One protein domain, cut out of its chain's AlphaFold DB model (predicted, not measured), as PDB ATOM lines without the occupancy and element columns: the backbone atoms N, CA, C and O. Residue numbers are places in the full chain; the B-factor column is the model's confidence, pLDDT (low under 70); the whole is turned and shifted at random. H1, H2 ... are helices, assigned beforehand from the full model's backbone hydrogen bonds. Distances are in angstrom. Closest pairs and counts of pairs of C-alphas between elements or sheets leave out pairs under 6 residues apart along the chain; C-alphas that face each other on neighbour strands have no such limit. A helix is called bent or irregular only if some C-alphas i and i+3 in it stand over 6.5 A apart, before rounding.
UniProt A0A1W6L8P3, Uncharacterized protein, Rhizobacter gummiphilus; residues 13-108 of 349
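Overview. This is residues 13 to 108 of the 349 residues of an uncharacterized protein of Rhizobacter gummiphilus (UniProt A0A1W6L8P3). Four helices, H1, H2, H5 and H4, stand side by side in a ring, H4 running against the other three. The long H2 joins this group with its residues 34 to 42 and reaches past it to H3 near its far end, while H6 packs on H5 at the outside. The 96 printed residues have six named helices, H1 to H6 in chain order, and no named strand: the class is all helix. The whole is compact, with a radius of gyration of the C-alphas of 12.9 A and spans of 39 by 29 by 20 A.

Arrangement. Start on H2, residues 31 to 50; with residues 35 to 42 alone it touches H5, residues 83 to 95, the hub, closest at the C-alphas of His 39 and Ala 85, 5.1 A. They run the same way at a shallow tilt of 28 degrees. H2 touches H1, residues 13 to 19, with residues 34 to 41 alone, closest at C-alphas 38 and 13, 7.2 A. Look next at H4, residues 67 to 80: it touches H1 at 9 degrees, opposite ways, C-alphas 16 and 72 being closest at 5.1 A. H4 and H5 form a hairpin, closest at C-alphas 80 and 86, 4.9 A. H5 and H6, residues 101 to 106, form another, closest at C-alphas 90 and 103, 5.0 A. H3, residues 55 to 60, is close to H2 but not clearly touching, with C-alphas 50 and 58 6.2 A apart. Every O i to N i+4 pair is within hydrogen-bond range in H1, H2, H3, H5 and H6, and 8 of 10 in H4.

Along the chain. Find C-alpha 31 at (11.297, -5.561, 87.589); from there H2 runs 29.0 A to C-alpha 50 at (1.971, -13.076, 61.182). H4 measures 19.8 A, H5 18.5 A, H1 9.9 A, H6 8.6 A and H3 8.4 A. H4 is irregular, but only just: C-alphas 75 and 78 are 6.8 A apart.

Size, cuts and confidence. The two C-alphas farthest apart, those of Lys 29 and Thr 56, are 38.6 A apart. The printed part has no cut, and the link from H1 to H2 is long, with 11 residues. No printed residue is under 70 in pLDDT.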
ATOM      1  N   THR A  13       9.227 -16.347  84.927       94.38
ATOM      2  CA  THR A  13       9.810 -15.598  83.806       94.38
ATOM      3  C   THR A  13      10.973 -16.361  83.179       94.38
ATOM      4  O   THR A  13      11.025 -16.497  81.957       94.38
ATOM      5  N   ARG A  14      11.884 -16.921  83.986       93.69
ATOM      6  CA  ARG A  14      13.013 -17.711  83.469       93.69
ATOM      7  C   ARG A  14      12.551 -18.879  82.607       93.69
ATOM      8  O   ARG A  14      13.104 -19.080  81.533       93.69
ATOM      9  N   ARG A  15      11.497 -19.587  83.020       95.50
ATOM     10  CA  ARG A  15      10.903 -20.682  82.233       95.50
ATOM     11  C   ARG A  15      10.345 -20.206  80.893       95.50
ATOM     12  O   ARG A  15      10.486 -20.910  79.897       95.50
ATOM     13  N   VAL A  16       9.738 -19.018  80.845       96.31
ATOM     14  CA  VAL A  16       9.281 -18.414  79.580       96.31
ATOM     15  C   VAL A  16      10.477 -18.099  78.678       96.31
ATOM     16  O   VAL A  16      10.466 -18.440  77.496       96.31
ATOM     17  N   LEU A  17      11.535 -17.500  79.234       95.00
ATOM     18  CA  LEU A  17      12.757 -17.193  78.487       95.00
ATOM     19  C   LEU A  17      13.474 -18.459  78.001       95.00
ATOM     20  O   LEU A  17      13.967 -18.477  76.878       95.00
ATOM     21  N   GLU A  18      13.519 -19.520  78.802       94.81
ATOM     22  CA  GLU A  18      14.082 -20.818  78.420       94.81
ATOM     23  C   GLU A  18      13.293 -21.442  77.263       94.81
ATOM     24  O   GLU A  18      13.891 -21.818  76.255       94.81
ATOM     25  N   ALA A  19      11.957 -21.456  77.347       94.88
ATOM     26  CA  ALA A  19      11.087 -21.950  76.278       94.88
ATOM     27  C   ALA A  19      11.245 -21.155  74.965       94.88
ATOM     28  O   ALA A  19      11.080 -21.708  73.879       94.88
ATOM     29  N   MET A  20      11.619 -19.876  75.051       94.44
ATOM     30  CA  MET A  20      11.956 -19.035  73.895       94.44
ATOM     31  C   MET A  20      13.406 -19.180  73.410       94.44
ATOM     32  O   MET A  20      13.760 -18.629  72.365       94.44
ATOM     33  N   GLY A  21      14.267 -19.884  74.152       93.88
ATOM     34  CA  GLY A  21      15.711 -19.937  73.906       93.88
ATOM     35  C   GLY A  21      16.440 -18.620  74.207       93.88
ATOM     36  O   GLY A  21      17.533 -18.384  73.697       93.88
ATOM     37  N   TRP A  22      15.835 -17.737  75.003       93.25
ATOM     38  CA  TRP A  22      16.298 -16.377  75.305       93.25
ATOM     39  C   TRP A  22      17.045 -16.246  76.633       93.25
ATOM     40  O   TRP A  22      17.654 -15.200  76.867       93.25
ATOM     41  N   GLU A  23      17.026 -17.277  77.487       84.81
ATOM     42  CA  GLU A  23      17.583 -17.230  78.850       84.81
ATOM     43  C   GLU A  23      19.051 -16.768  78.877       84.81
ATOM     44  O   GLU A  23      19.441 -15.962  79.713       84.81
ATOM     45  N   LYS A  24      19.872 -17.212  77.915       82.75
ATOM     46  CA  LYS A  24      21.304 -16.859  77.854       82.75
ATOM     47  C   LYS A  24      21.578 -15.465  77.282       82.75
ATOM     48  O   LYS A  24      22.684 -14.953  77.445       82.75
ATOM     49  N   SER A  25      20.605 -14.878  76.591       79.94
ATOM     50  CA  SER A  25      20.759 -13.611  75.867       79.94
ATOM     51  C   SER A  25      20.336 -12.395  76.687       79.94
ATOM     52  O   SER A  25      20.620 -11.267  76.291       79.94
ATOM     53  N   HIS A  26      19.686 -12.608  77.831       84.56
ATOM     54  CA  HIS A  26      19.133 -11.540  78.653       84.56
ATOM     55  C   HIS A  26      19.625 -11.653  80.093       84.56
ATOM     56  O   HIS A  26      19.881 -12.738  80.604       84.56
ATOM     57  N   ARG A  27      19.777 -10.502  80.748       83.06
ATOM     58  CA  ARG A  27      20.125 -10.410  82.167       83.06
ATOM     59  C   ARG A  27      19.065  -9.589  82.872       83.06
ATOM     60  O   ARG A  27      18.591  -8.605  82.297       83.06
ATOM     61  N   PHE A  28      18.725  -9.988  84.092       85.69
ATOM     62  CA  PHE A  28      17.874  -9.180  84.946       85.69
ATOM     63  C   PHE A  28      18.559  -7.836  85.215       85.69
ATOM     64  O   PHE A  28      19.780  -7.755  85.366       85.69
ATOM     65  N   LYS A  29      17.764  -6.771  85.193       84.88
ATOM     66  CA  LYS A  29      18.207  -5.389  85.416       84.88
ATOM     67  C   LYS A  29      17.267  -4.684  86.380       84.88
ATOM     68  O   LYS A  29      17.714  -3.969  87.267       84.88
ATOM     69  N   SER A  30      15.967  -4.884  86.187       84.00
ATOM     70  CA  SER A  30      14.922  -4.374  87.058       84.00
ATOM     71  C   SER A  30      13.617  -5.158  86.860       84.00
ATOM     72  O   SER A  30      13.427  -5.784  85.810       84.00
ATOM     73  N   PRO A  31      12.655  -5.049  87.792       82.69
ATOM     74  CA  PRO A  31      11.297  -5.561  87.589       82.69
ATOM     75  C   PRO A  31      10.576  -4.942  86.377       82.69
ATOM     76  O   PRO A  31       9.677  -5.546  85.791       82.69
ATOM     77  N   GLY A  32      10.942  -3.715  85.987       83.38
ATOM     78  CA  GLY A  32      10.428  -3.076  84.772       83.38
ATOM     79  C   GLY A  32      10.904  -3.786  83.506       83.38
ATOM     80  O   GLY A  32      10.096  -4.062  82.622       83.38
ATOM     81  N   ASP A  33      12.189  -4.143  83.462       85.88
ATOM     82  CA  ASP A  33      12.790  -4.872  82.340       85.88
ATOM     83  C   ASP A  33      12.234  -6.292  82.220       85.88
ATOM     84  O   ASP A  33      11.994  -6.771  81.116       85.88
ATOM     85  N   GLU A  34      11.978  -6.959  83.346       89.38
ATOM     86  CA  GLU A  34      11.336  -8.275  83.364       89.38
ATOM     87  C   GLU A  34       9.949  -8.248  82.703       89.38
ATOM     88  O   GLU A  34       9.674  -9.047  81.804       89.38
ATOM     89  N   ARG A  35       9.096  -7.290  83.090       90.81
ATOM     90  CA  ARG A  35       7.777  -7.102  82.463       90.81
ATOM     91  C   ARG A  35       7.905  -6.797  80.970       90.81
ATOM     92  O   ARG A  35       7.148  -7.342  80.165       90.81
ATOM     93  N   TYR A  36       8.888  -5.981  80.596       90.19
ATOM     94  CA  TYR A  36       9.127  -5.613  79.202       90.19
ATOM     95  C   TYR A  36       9.530  -6.825  78.368       90.19
ATOM     96  O   TYR A  36       8.996  -7.030  77.281       90.19
ATOM     97  N   LEU A  37      10.409  -7.676  78.895       92.06
ATOM     98  CA  LEU A  37      10.842  -8.895  78.218       92.06
ATOM     99  C   LEU A  37       9.690  -9.874  77.992       92.06
ATOM    100  O   LEU A  37       9.589 -10.439  76.907       92.06
ATOM    101  N   LEU A  38       8.792 -10.044  78.965       94.19
ATOM    102  CA  LEU A  38       7.608 -10.892  78.788       94.19
ATOM    103  C   LEU A  38       6.677 -10.362  77.694       94.19
ATOM    104  O   LEU A  38       6.188 -11.135  76.873       94.19
ATOM    105  N   HIS A  39       6.483  -9.046  77.627       93.25
ATOM    106  CA  HIS A  39       5.760  -8.426  76.519       93.25
ATOM    107  C   HIS A  39       6.463  -8.653  75.171       93.25
ATOM    108  O   HIS A  39       5.814  -9.038  74.201       93.25
ATOM    109  N   GLN A  40       7.791  -8.503  75.113       94.44
ATOM    110  CA  GLN A  40       8.577  -8.761  73.901       94.44
ATOM    111  C   GLN A  40       8.469 -10.214  73.426       94.44
ATOM    112  O   GLN A  40       8.386 -10.451  72.223       94.44
ATOM    113  N   VAL A  41       8.411 -11.186  74.342       95.06
ATOM    114  CA  VAL A  41       8.159 -12.593  73.992       95.06
ATOM    115  C   VAL A  41       6.823 -12.738  73.261       95.06
ATOM    116  O   VAL A  41       6.765 -13.380  72.215       95.06
ATOM    117  N   VAL A  42       5.758 -12.113  73.769       94.69
ATOM    118  CA  VAL A  42       4.431 -12.156  73.133       94.69
ATOM    119  C   VAL A  42       4.450 -11.494  71.753       94.69
ATOM    120  O   VAL A  42       3.937 -12.073  70.793       94.69
ATOM    121  N   VAL A  43       5.077 -10.319  71.634       93.88
ATOM    122  CA  VAL A  43       5.228  -9.597  70.358       93.88
ATOM    123  C   VAL A  43       5.994 -10.436  69.336       93.88
ATOM    124  O   VAL A  43       5.555 -10.560  68.195       93.88
ATOM    125  N   GLU A  44       7.098 -11.066  69.737       96.12
ATOM    126  CA  GLU A  44       7.897 -11.932  68.866       96.12
ATOM    127  C   GLU A  44       7.084 -13.125  68.344       96.12
ATOM    128  O   GLU A  44       7.144 -13.449  67.158       96.12
ATOM    129  N   ILE A  45       6.292 -13.775  69.203       96.06
ATOM    130  CA  ILE A  45       5.417 -14.883  68.791       96.06
ATOM    131  C   ILE A  45       4.376 -14.387  67.787       96.06
ATOM    132  O   ILE A  45       4.186 -15.020  66.747       96.06
ATOM    133  N   GLY A  46       3.744 -13.241  68.062       94.69
ATOM    134  CA  GLY A  46       2.810 -12.597  67.140       94.69
ATOM    135  C   GLY A  46       3.448 -12.320  65.778       94.69
ATOM    136  O   GLY A  46       2.900 -12.724  64.757       94.69
ATOM    137  N   ASN A  47       4.650 -11.742  65.752       95.81
ATOM    138  CA  ASN A  47       5.389 -11.467  64.518       95.81
ATOM    139  C   ASN A  47       5.715 -12.748  63.738       95.81
ATOM    140  O   ASN A  47       5.488 -12.812  62.530       95.81
ATOM    141  N   ARG A  48       6.197 -13.803  64.412       96.12
ATOM    142  CA  ARG A  48       6.460 -15.104  63.769       96.12
ATOM    143  C   ARG A  48       5.201 -15.676  63.130       96.12
ATOM    144  O   ARG A  48       5.255 -16.137  61.994       96.12
ATOM    145  N   LEU A  49       4.077 -15.625  63.846       95.88
ATOM    146  CA  LEU A  49       2.791 -16.130  63.370       95.88
ATOM    147  C   LEU A  49       2.223 -15.297  62.222       95.88
ATOM    148  O   LEU A  49       1.705 -15.870  61.267       95.88
ATOM    149  N   TYR A  50       2.377 -13.974  62.264       94.44
ATOM    150  CA  TYR A  50       1.971 -13.076  61.182       94.44
ATOM    151  C   TYR A  50       2.648 -13.422  59.848       94.44
ATOM    152  O   TYR A  50       2.054 -13.265  58.787       94.44
ATOM    153  N   HIS A  51       3.878 -13.941  59.889       95.94
ATOM    154  CA  HIS A  51       4.610 -14.347  58.690       95.94
ATOM    155  C   HIS A  51       4.239 -15.735  58.145       95.94
ATOM    156  O   HIS A  51       4.616 -16.043  57.014       95.94
ATOM    157  N   VAL A  52       3.533 -16.574  58.912       96.69
ATOM    158  CA  VAL A  52       3.195 -17.952  58.496       96.69
ATOM    159  C   VAL A  52       1.697 -18.211  58.349       96.69
ATOM    160  O   VAL A  52       1.319 -19.151  57.651       96.69
ATOM    161  N   LEU A  53       0.845 -17.411  58.991       95.44
ATOM    162  CA  LEU A  53      -0.609 -17.512  58.897       95.44
ATOM    163  C   LEU A  53      -1.149 -16.536  57.847       95.44
ATOM    164  O   LEU A  53      -0.605 -15.451  57.652       95.44
ATOM    165  N   ASP A  54      -2.260 -16.890  57.202       96.12
ATOM    166  CA  ASP A  54      -3.023 -15.914  56.427       96.12
ATOM    167  C   ASP A  54      -3.683 -14.873  57.351       96.12
ATOM    168  O   ASP A  54      -3.895 -15.112  58.542       96.12
ATOM    169  N   GLU A  55      -4.047 -13.717  56.796       92.06
ATOM    170  CA  GLU A  55      -4.609 -12.596  57.560       92.06
ATOM    171  C   GLU A  55      -5.874 -12.977  58.347       92.06
ATOM    172  O   GLU A  55      -6.064 -12.517  59.476       92.06
ATOM    173  N   THR A  56      -6.732 -13.828  57.779       91.38
ATOM    174  CA  THR A  56      -7.989 -14.225  58.423       91.38
ATOM    175  C   THR A  56      -7.702 -15.119  59.621       91.38
ATOM    176  O   THR A  56      -8.222 -14.866  60.710       91.38
ATOM    177  N   THR A  57      -6.838 -16.120  59.452       91.81
ATOM    178  CA  THR A  57      -6.415 -17.012  60.538       91.81
ATOM    179  C   THR A  57      -5.630 -16.258  61.608       91.81
ATOM    180  O   THR A  57      -5.857 -16.473  62.795       91.81
ATOM    181  N   TYR A  58      -4.761 -15.321  61.227       92.12
ATOM    182  CA  TYR A  58      -4.018 -14.504  62.184       92.12
ATOM    183  C   TYR A  58      -4.950 -13.644  63.048       92.12
ATOM    184  O   TYR A  58      -4.825 -13.624  64.274       92.12
ATOM    185  N   LYS A  59      -5.916 -12.952  62.430       88.12
ATOM    186  CA  LYS A  59      -6.827 -12.050  63.149       88.12
ATOM    187  C   LYS A  59      -7.862 -12.803  63.983       88.12
ATOM    188  O   LYS A  59      -8.087 -12.436  65.138       88.12
ATOM    189  N   ASN A  60      -8.452 -13.856  63.416       88.38
ATOM    190  CA  ASN A  60      -9.672 -14.477  63.939       88.38
ATOM    191  C   ASN A  60      -9.495 -15.930  64.402       88.38
ATOM    192  O   ASN A  60     -10.404 -16.477  65.023       88.38
ATOM    193  N   GLY A  61      -8.383 -16.576  64.058       88.31
ATOM    194  CA  GLY A  61      -8.131 -17.982  64.349       88.31
ATOM    195  C   GLY A  61      -7.446 -18.222  65.692       88.31
ATOM    196  O   GLY A  61      -7.043 -17.297  66.399       88.31
ATOM    197  N   ILE A  62      -7.299 -19.506  66.020       93.06
ATOM    198  CA  ILE A  62      -6.492 -19.956  67.153       93.06
ATOM    199  C   ILE A  62      -5.027 -20.015  66.734       93.06
ATOM    200  O   ILE A  62      -4.686 -20.598  65.705       93.06
ATOM    201  N   TRP A  63      -4.162 -19.418  67.545       94.94
ATOM    202  CA  TRP A  63      -2.731 -19.359  67.279       94.94
ATOM    203  C   TRP A  63      -2.044 -20.681  67.663       94.94
ATOM    204  O   TRP A  63      -2.157 -21.112  68.815       94.94
ATOM    205  N   PRO A  64      -1.316 -21.334  66.736       94.94
ATOM    206  CA  PRO A  64      -0.591 -22.567  67.017       94.94
ATOM    207  C   PRO A  64       0.732 -22.250  67.730       94.94
ATOM    208  O   PRO A  64       1.789 -22.165  67.108       94.94
ATOM    209  N   VAL A  65       0.665 -22.040  69.043       96.06
ATOM    210  CA  VAL A  65       1.836 -21.775  69.894       96.06
ATOM    211  C   VAL A  65       2.355 -23.078  70.506       96.06
ATOM    212  O   VAL A  65       1.580 -23.979  70.825       96.06
ATOM    213  N   ASP A  66       3.676 -23.168  70.682       95.62
ATOM    214  CA  ASP A  66       4.333 -24.311  71.316       95.62
ATOM    215  C   ASP A  66       3.725 -24.619  72.711       95.62
ATOM    216  O   ASP A  66       3.629 -23.719  73.556       95.62
ATOM    217  N   PRO A  67       3.319 -25.875  72.992       95.88
ATOM    218  CA  PRO A  67       2.696 -26.235  74.267       95.88
ATOM    219  C   PRO A  67       3.567 -25.995  75.510       95.88
ATOM    220  O   PRO A  67       3.031 -25.670  76.576       95.88
ATOM    221  N   ALA A  68       4.891 -26.151  75.410       95.81
ATOM    222  CA  ALA A  68       5.807 -25.893  76.518       95.81
ATOM    223  C   ALA A  68       5.851 -24.396  76.841       95.81
ATOM    224  O   ALA A  68       5.788 -24.012  78.011       95.81
ATOM    225  N   LEU A  69       5.849 -23.549  75.809       96.56
ATOM    226  CA  LEU A  69       5.767 -22.101  75.972       96.56
ATOM    227  C   LEU A  69       4.424 -21.665  76.571       96.56
ATOM    228  O   LEU A  69       4.413 -20.887  77.521       96.56
ATOM    229  N   LEU A  70       3.298 -22.212  76.099       96.69
ATOM    230  CA  LEU A  70       1.983 -21.949  76.703       96.69
ATOM    231  C   LEU A  70       1.931 -22.360  78.178       96.69
ATOM    232  O   LEU A  70       1.334 -21.664  78.996       96.69
ATOM    233  N   THR A  71       2.575 -23.472  78.534       96.62
ATOM    234  CA  THR A  71       2.670 -23.930  79.926       96.62
ATOM    235  C   THR A  71       3.496 -22.966  80.778       96.62
ATOM    236  O   THR A  71       3.079 -22.616  81.882       96.62
ATOM    237  N   ALA A  72       4.634 -22.495  80.264       97.19
ATOM    238  CA  ALA A  72       5.467 -21.515  80.952       97.19
ATOM    239  C   ALA A  72       4.740 -20.172  81.139       97.19
ATOM    240  O   ALA A  72       4.770 -19.605  82.227       97.19
ATOM    241  N   LEU A  73       4.032 -19.702  80.109       97.06
ATOM    242  CA  LEU A  73       3.249 -18.467  80.143       97.06
ATOM    243  C   LEU A  73       2.098 -18.537  81.151       97.06
ATOM    244  O   LEU A  73       1.921 -17.601  81.924       97.06
ATOM    245  N   ARG A  74       1.361 -19.657  81.204       96.31
ATOM    246  CA  ARG A  74       0.340 -19.881  82.242       96.31
ATOM    247  C   ARG A  74       0.942 -19.820  83.641       96.31
ATOM    248  O   ARG A  74       0.391 -19.158  84.504       96.31
ATOM    249  N   ALA A  75       2.092 -20.455  83.858       95.25
ATOM    250  CA  ALA A  75       2.762 -20.411  85.157       95.25
ATOM    251  C   ALA A  75       3.285 -19.010  85.528       95.25
ATOM    252  O   ALA A  75       3.466 -18.730  86.708       95.25
ATOM    253  N   ALA A  76       3.548 -18.147  84.542       95.94
ATOM    254  CA  ALA A  76       3.994 -16.771  84.755       95.94
ATOM    255  C   ALA A  76       2.849 -15.776  84.959       95.94
ATOM    256  O   ALA A  76       3.075 -14.720  85.546       95.94
ATOM    257  N   LEU A  77       1.632 -16.088  84.514       96.12
ATOM    258  CA  LEU A  77       0.504 -15.166  84.603       96.12
ATOM    259  C   LEU A  77       0.191 -14.709  86.047       96.12
ATOM    260  O   LEU A  77       0.087 -13.494  86.235       96.12
ATOM    261  N   PRO A  78       0.136 -15.588  87.075       94.19
ATOM    262  CA  PRO A  78      -0.101 -15.175  88.464       94.19
ATOM    263  C   PRO A  78       0.945 -14.206  89.016       94.19
ATOM    264  O   PRO A  78       0.638 -13.366  89.857       94.19
ATOM    265  N   ASP A  79       2.186 -14.313  88.543       93.50
ATOM    266  CA  ASP A  79       3.290 -13.479  89.013       93.50
ATOM    267  C   ASP A  79       3.274 -12.081  88.385       93.50
ATOM    268  O   ASP A  79       3.974 -11.184  88.864       93.50
ATOM    269  N   HIS A  80       2.512 -11.892  87.306       90.69
ATOM    270  CA  HIS A  80       2.515 -10.682  86.484       90.69
ATOM    271  C   HIS A  80       1.101 -10.200  86.155       90.69
ATOM    272  O   HIS A  80       0.903  -9.590  85.112       90.69
ATOM    273  N   THR A  81       0.124 -10.439  87.034       84.44
ATOM    274  CA  THR A  81      -1.299 -10.112  86.809       84.44
ATOM    275  C   THR A  81      -1.567  -8.634  86.526       84.44
ATOM    276  O   THR A  81      -2.582  -8.302  85.921       84.44
ATOM    277  N   GLU A  82      -0.676  -7.739  86.955       79.12
ATOM    278  CA  GLU A  82      -0.821  -6.295  86.784       79.12
ATOM    279  C   GLU A  82       0.036  -5.736  85.640       79.12
ATOM    280  O   GLU A  82       1.210  -6.072  85.456       79.12
ATOM    281  N   GLY A  83      -0.543  -4.780  84.914       84.25
ATOM    282  CA  GLY A  83       0.125  -4.043  83.846       84.25
ATOM    283  C   GLY A  83       0.185  -4.788  82.510       84.25
ATOM    284  O   GLY A  83      -0.468  -5.806  82.286       84.25
ATOM    285  N   TYR A  84       0.983  -4.244  81.592       85.94
ATOM    286  CA  TYR A  84       0.995  -4.674  80.191       85.94
ATOM    287  C   TYR A  84       1.540  -6.099  79.987       85.94
ATOM    288  O   TYR A  84       1.165  -6.756  79.019       85.94
ATOM    289  N   ALA A  85       2.407  -6.594  80.878       90.31
ATOM    290  CA  ALA A  85       2.971  -7.941  80.780       90.31
ATOM    291  C   ALA A  85       1.892  -9.013  80.986       90.31
ATOM    292  O   ALA A  85       1.705  -9.854  80.108       90.31
ATOM    293  N   GLY A  86       1.134  -8.936  82.085       92.62
ATOM    294  CA  GLY A  86       0.005  -9.831  82.350       92.62
ATOM    295  C   GLY A  86      -1.042  -9.790  81.253       92.62
ATOM    296  O   GLY A  86      -1.432 -10.837  80.746       92.62
ATOM    297  N   GLN A  87      -1.416  -8.586  80.813       91.44
ATOM    298  CA  GLN A  87      -2.357  -8.409  79.704       91.44
ATOM    299  C   GLN A  87      -1.852  -9.066  78.413       91.44
ATOM    300  O   GLN A  87      -2.601  -9.788  77.760       91.44
ATOM    301  N   SER A  88      -0.574  -8.882  78.067       93.06
ATOM    302  CA  SER A  88       0.024  -9.497  76.873       93.06
ATOM    303  C   SER A  88       0.019 -11.026  76.964       93.06
ATOM    304  O   SER A  88      -0.345 -11.706  76.003       93.06
ATOM    305  N   ILE A  89       0.387 -11.579  78.125       95.88
ATOM    306  CA  ILE A  89       0.367 -13.026  78.373       95.88
ATOM    307  C   ILE A  89      -1.065 -13.561  78.253       95.88
ATOM    308  O   ILE A  89      -1.302 -14.520  77.517       95.88
ATOM    309  N   ALA A  90      -2.025 -12.927  78.928       95.56
ATOM    310  CA  ALA A  90      -3.430 -13.317  78.910       95.56
ATOM    311  C   ALA A  90      -4.011 -13.291  77.491       95.56
ATOM    312  O   ALA A  90      -4.663 -14.248  77.071       95.56
ATOM    313  N   GLN A  91      -3.712 -12.251  76.708       93.62
ATOM    314  CA  GLN A  91      -4.134 -12.174  75.311       93.62
ATOM    315  C   GLN A  91      -3.562 -13.311  74.465       93.62
ATOM    316  O   GLN A  91      -4.305 -13.936  73.707       93.62
ATOM    317  N   LEU A  92      -2.267 -13.615  74.595       95.44
ATOM    318  CA  LEU A  92      -1.650 -14.712  73.853       95.44
ATOM    319  C   LEU A  92      -2.269 -16.063  74.227       95.44
ATOM    320  O   LEU A  92      -2.577 -16.870  73.346       95.44
ATOM    321  N   LEU A  93      -2.491 -16.304  75.521       96.81
ATOM    322  CA  LEU A  93      -3.148 -17.513  76.012       96.81
ATOM    323  C   LEU A  93      -4.580 -17.619  75.467       96.81
ATOM    324  O   LEU A  93      -4.955 -18.671  74.946       96.81
ATOM    325  N   ALA A  94      -5.352 -16.529  75.495       95.44
ATOM    326  CA  ALA A  94      -6.703 -16.476  74.943       95.44
ATOM    327  C   ALA A  94      -6.718 -16.730  73.424       95.44
ATOM    328  O   ALA A  94      -7.517 -17.543  72.942       95.44
ATOM    329  N   ARG A  95      -5.797 -16.116  72.668       94.75
ATOM    330  CA  ARG A  95      -5.596 -16.368  71.226       94.75
ATOM    331  C   ARG A  95      -5.176 -17.804  70.928       94.75
ATOM    332  O   ARG A  95      -5.517 -18.331  69.878       94.75
ATOM    333  N   SER A  96      -4.512 -18.463  71.870       95.25
ATOM    334  CA  SER A  96      -4.122 -19.875  71.775       95.25
ATOM    335  C   SER A  96      -5.209 -20.836  72.281       95.25
ATOM    336  O   SER A  96      -4.969 -22.032  72.425       95.25
ATOM    337  N   GLY A  97      -6.417 -20.330  72.559       94.06
ATOM    338  CA  GLY A  97      -7.585 -21.136  72.925       94.06
ATOM    339  C   GLY A  97      -7.806 -21.334  74.425       94.06
ATOM    340  O   GLY A  97      -8.729 -22.054  74.797       94.06
ATOM    341  N   ALA A  98      -7.017 -20.702  75.300       93.50
ATOM    342  CA  ALA A  98      -7.279 -20.737  76.738       93.50
ATOM    343  C   ALA A  98      -8.581 -19.987  77.076       93.50
ATOM    344  O   ALA A  98      -8.866 -18.929  76.509       93.50
ATOM    345  N   ARG A  99      -9.388 -20.560  77.971       89.69
ATOM    346  CA  ARG A  99     -10.698 -20.032  78.409       89.69
ATOM    347  C   ARG A  99     -10.887 -20.132  79.921       89.69
ATOM    348  O   ARG A  99     -11.994 -20.000  80.424       89.69
ATOM    349  N   ASP A 100      -9.823 -20.445  80.645       90.06
ATOM    350  CA  ASP A 100      -9.871 -20.531  82.094       90.06
ATOM    351  C   ASP A 100     -10.118 -19.140  82.731       90.06
ATOM    352  O   ASP A 100      -9.724 -18.112  82.164       90.06
ATOM    353  N   PRO A 101     -10.782 -19.082  83.905       88.00
ATOM    354  CA  PRO A 101     -11.114 -17.817  84.567       88.00
ATOM    355  C   PRO A 101      -9.899 -16.953  84.914       88.00
ATOM    356  O   PRO A 101     -10.032 -15.737  85.019       88.00
ATOM    357  N   GLU A 102      -8.732 -17.568  85.098       90.12
ATOM    358  CA  GLU A 102      -7.479 -16.879  85.400       90.12
ATOM    359  C   GLU A 102      -7.007 -16.043  84.204       90.12
ATOM    360  O   GLU A 102      -6.778 -14.842  84.350       90.12
ATOM    361  N   VAL A 103      -6.967 -16.635  83.003       92.69
ATOM    362  CA  VAL A 103      -6.664 -15.908  81.761       92.69
ATOM    363  C   VAL A 103      -7.683 -14.802  81.506       92.69
ATOM    364  O   VAL A 103      -7.293 -13.664  81.260       92.69
ATOM    365  N   SER A 104      -8.983 -15.103  81.609       88.81
ATOM    366  CA  SER A 104     -10.046 -14.103  81.406       88.81
ATOM    367  C   SER A 104      -9.955 -12.962  82.427       88.81
ATOM    368  O   SER A 104     -10.119 -11.795  82.078       88.81
ATOM    369  N   GLY A 105      -9.636 -13.276  83.687       88.38
ATOM    370  CA  GLY A 105      -9.469 -12.307  84.769       88.38
ATOM    371  C   GLY A 105      -8.277 -11.364  84.599       88.38
ATOM    372  O   GLY A 105      -8.337 -10.245  85.100       88.38
ATOM    373  N   ALA A 106      -7.236 -11.788  83.879       91.62
ATOM    374  CA  ALA A 106      -6.043 -10.985  83.608       91.62
ATOM    375  C   ALA A 106      -6.123 -10.146  82.314       91.62
ATOM    376  O   ALA A 106      -5.244  -9.319  82.055       91.62
ATOM    377  N   LEU A 107      -7.161 -10.334  81.491       92.06
ATOM    378  CA  LEU A 107      -7.418  -9.476  80.334       92.06
ATOM    379  C   LEU A 107      -7.846  -8.071  80.775       92.06
ATOM    380  O   LEU A 107      -8.518  -7.890  81.793       92.06
ATOM    381  N   HIS A 108      -7.524  -7.072  79.951       91.00
ATOM    382  CA  HIS A 108      -8.100  -5.742  80.117       91.00
ATOM    383  C   HIS A 108      -9.638  -5.819  80.032       91.00
ATOM    384  O   HIS A 108     -10.151  -6.599  79.227       91.00
TER     385      HIS A 108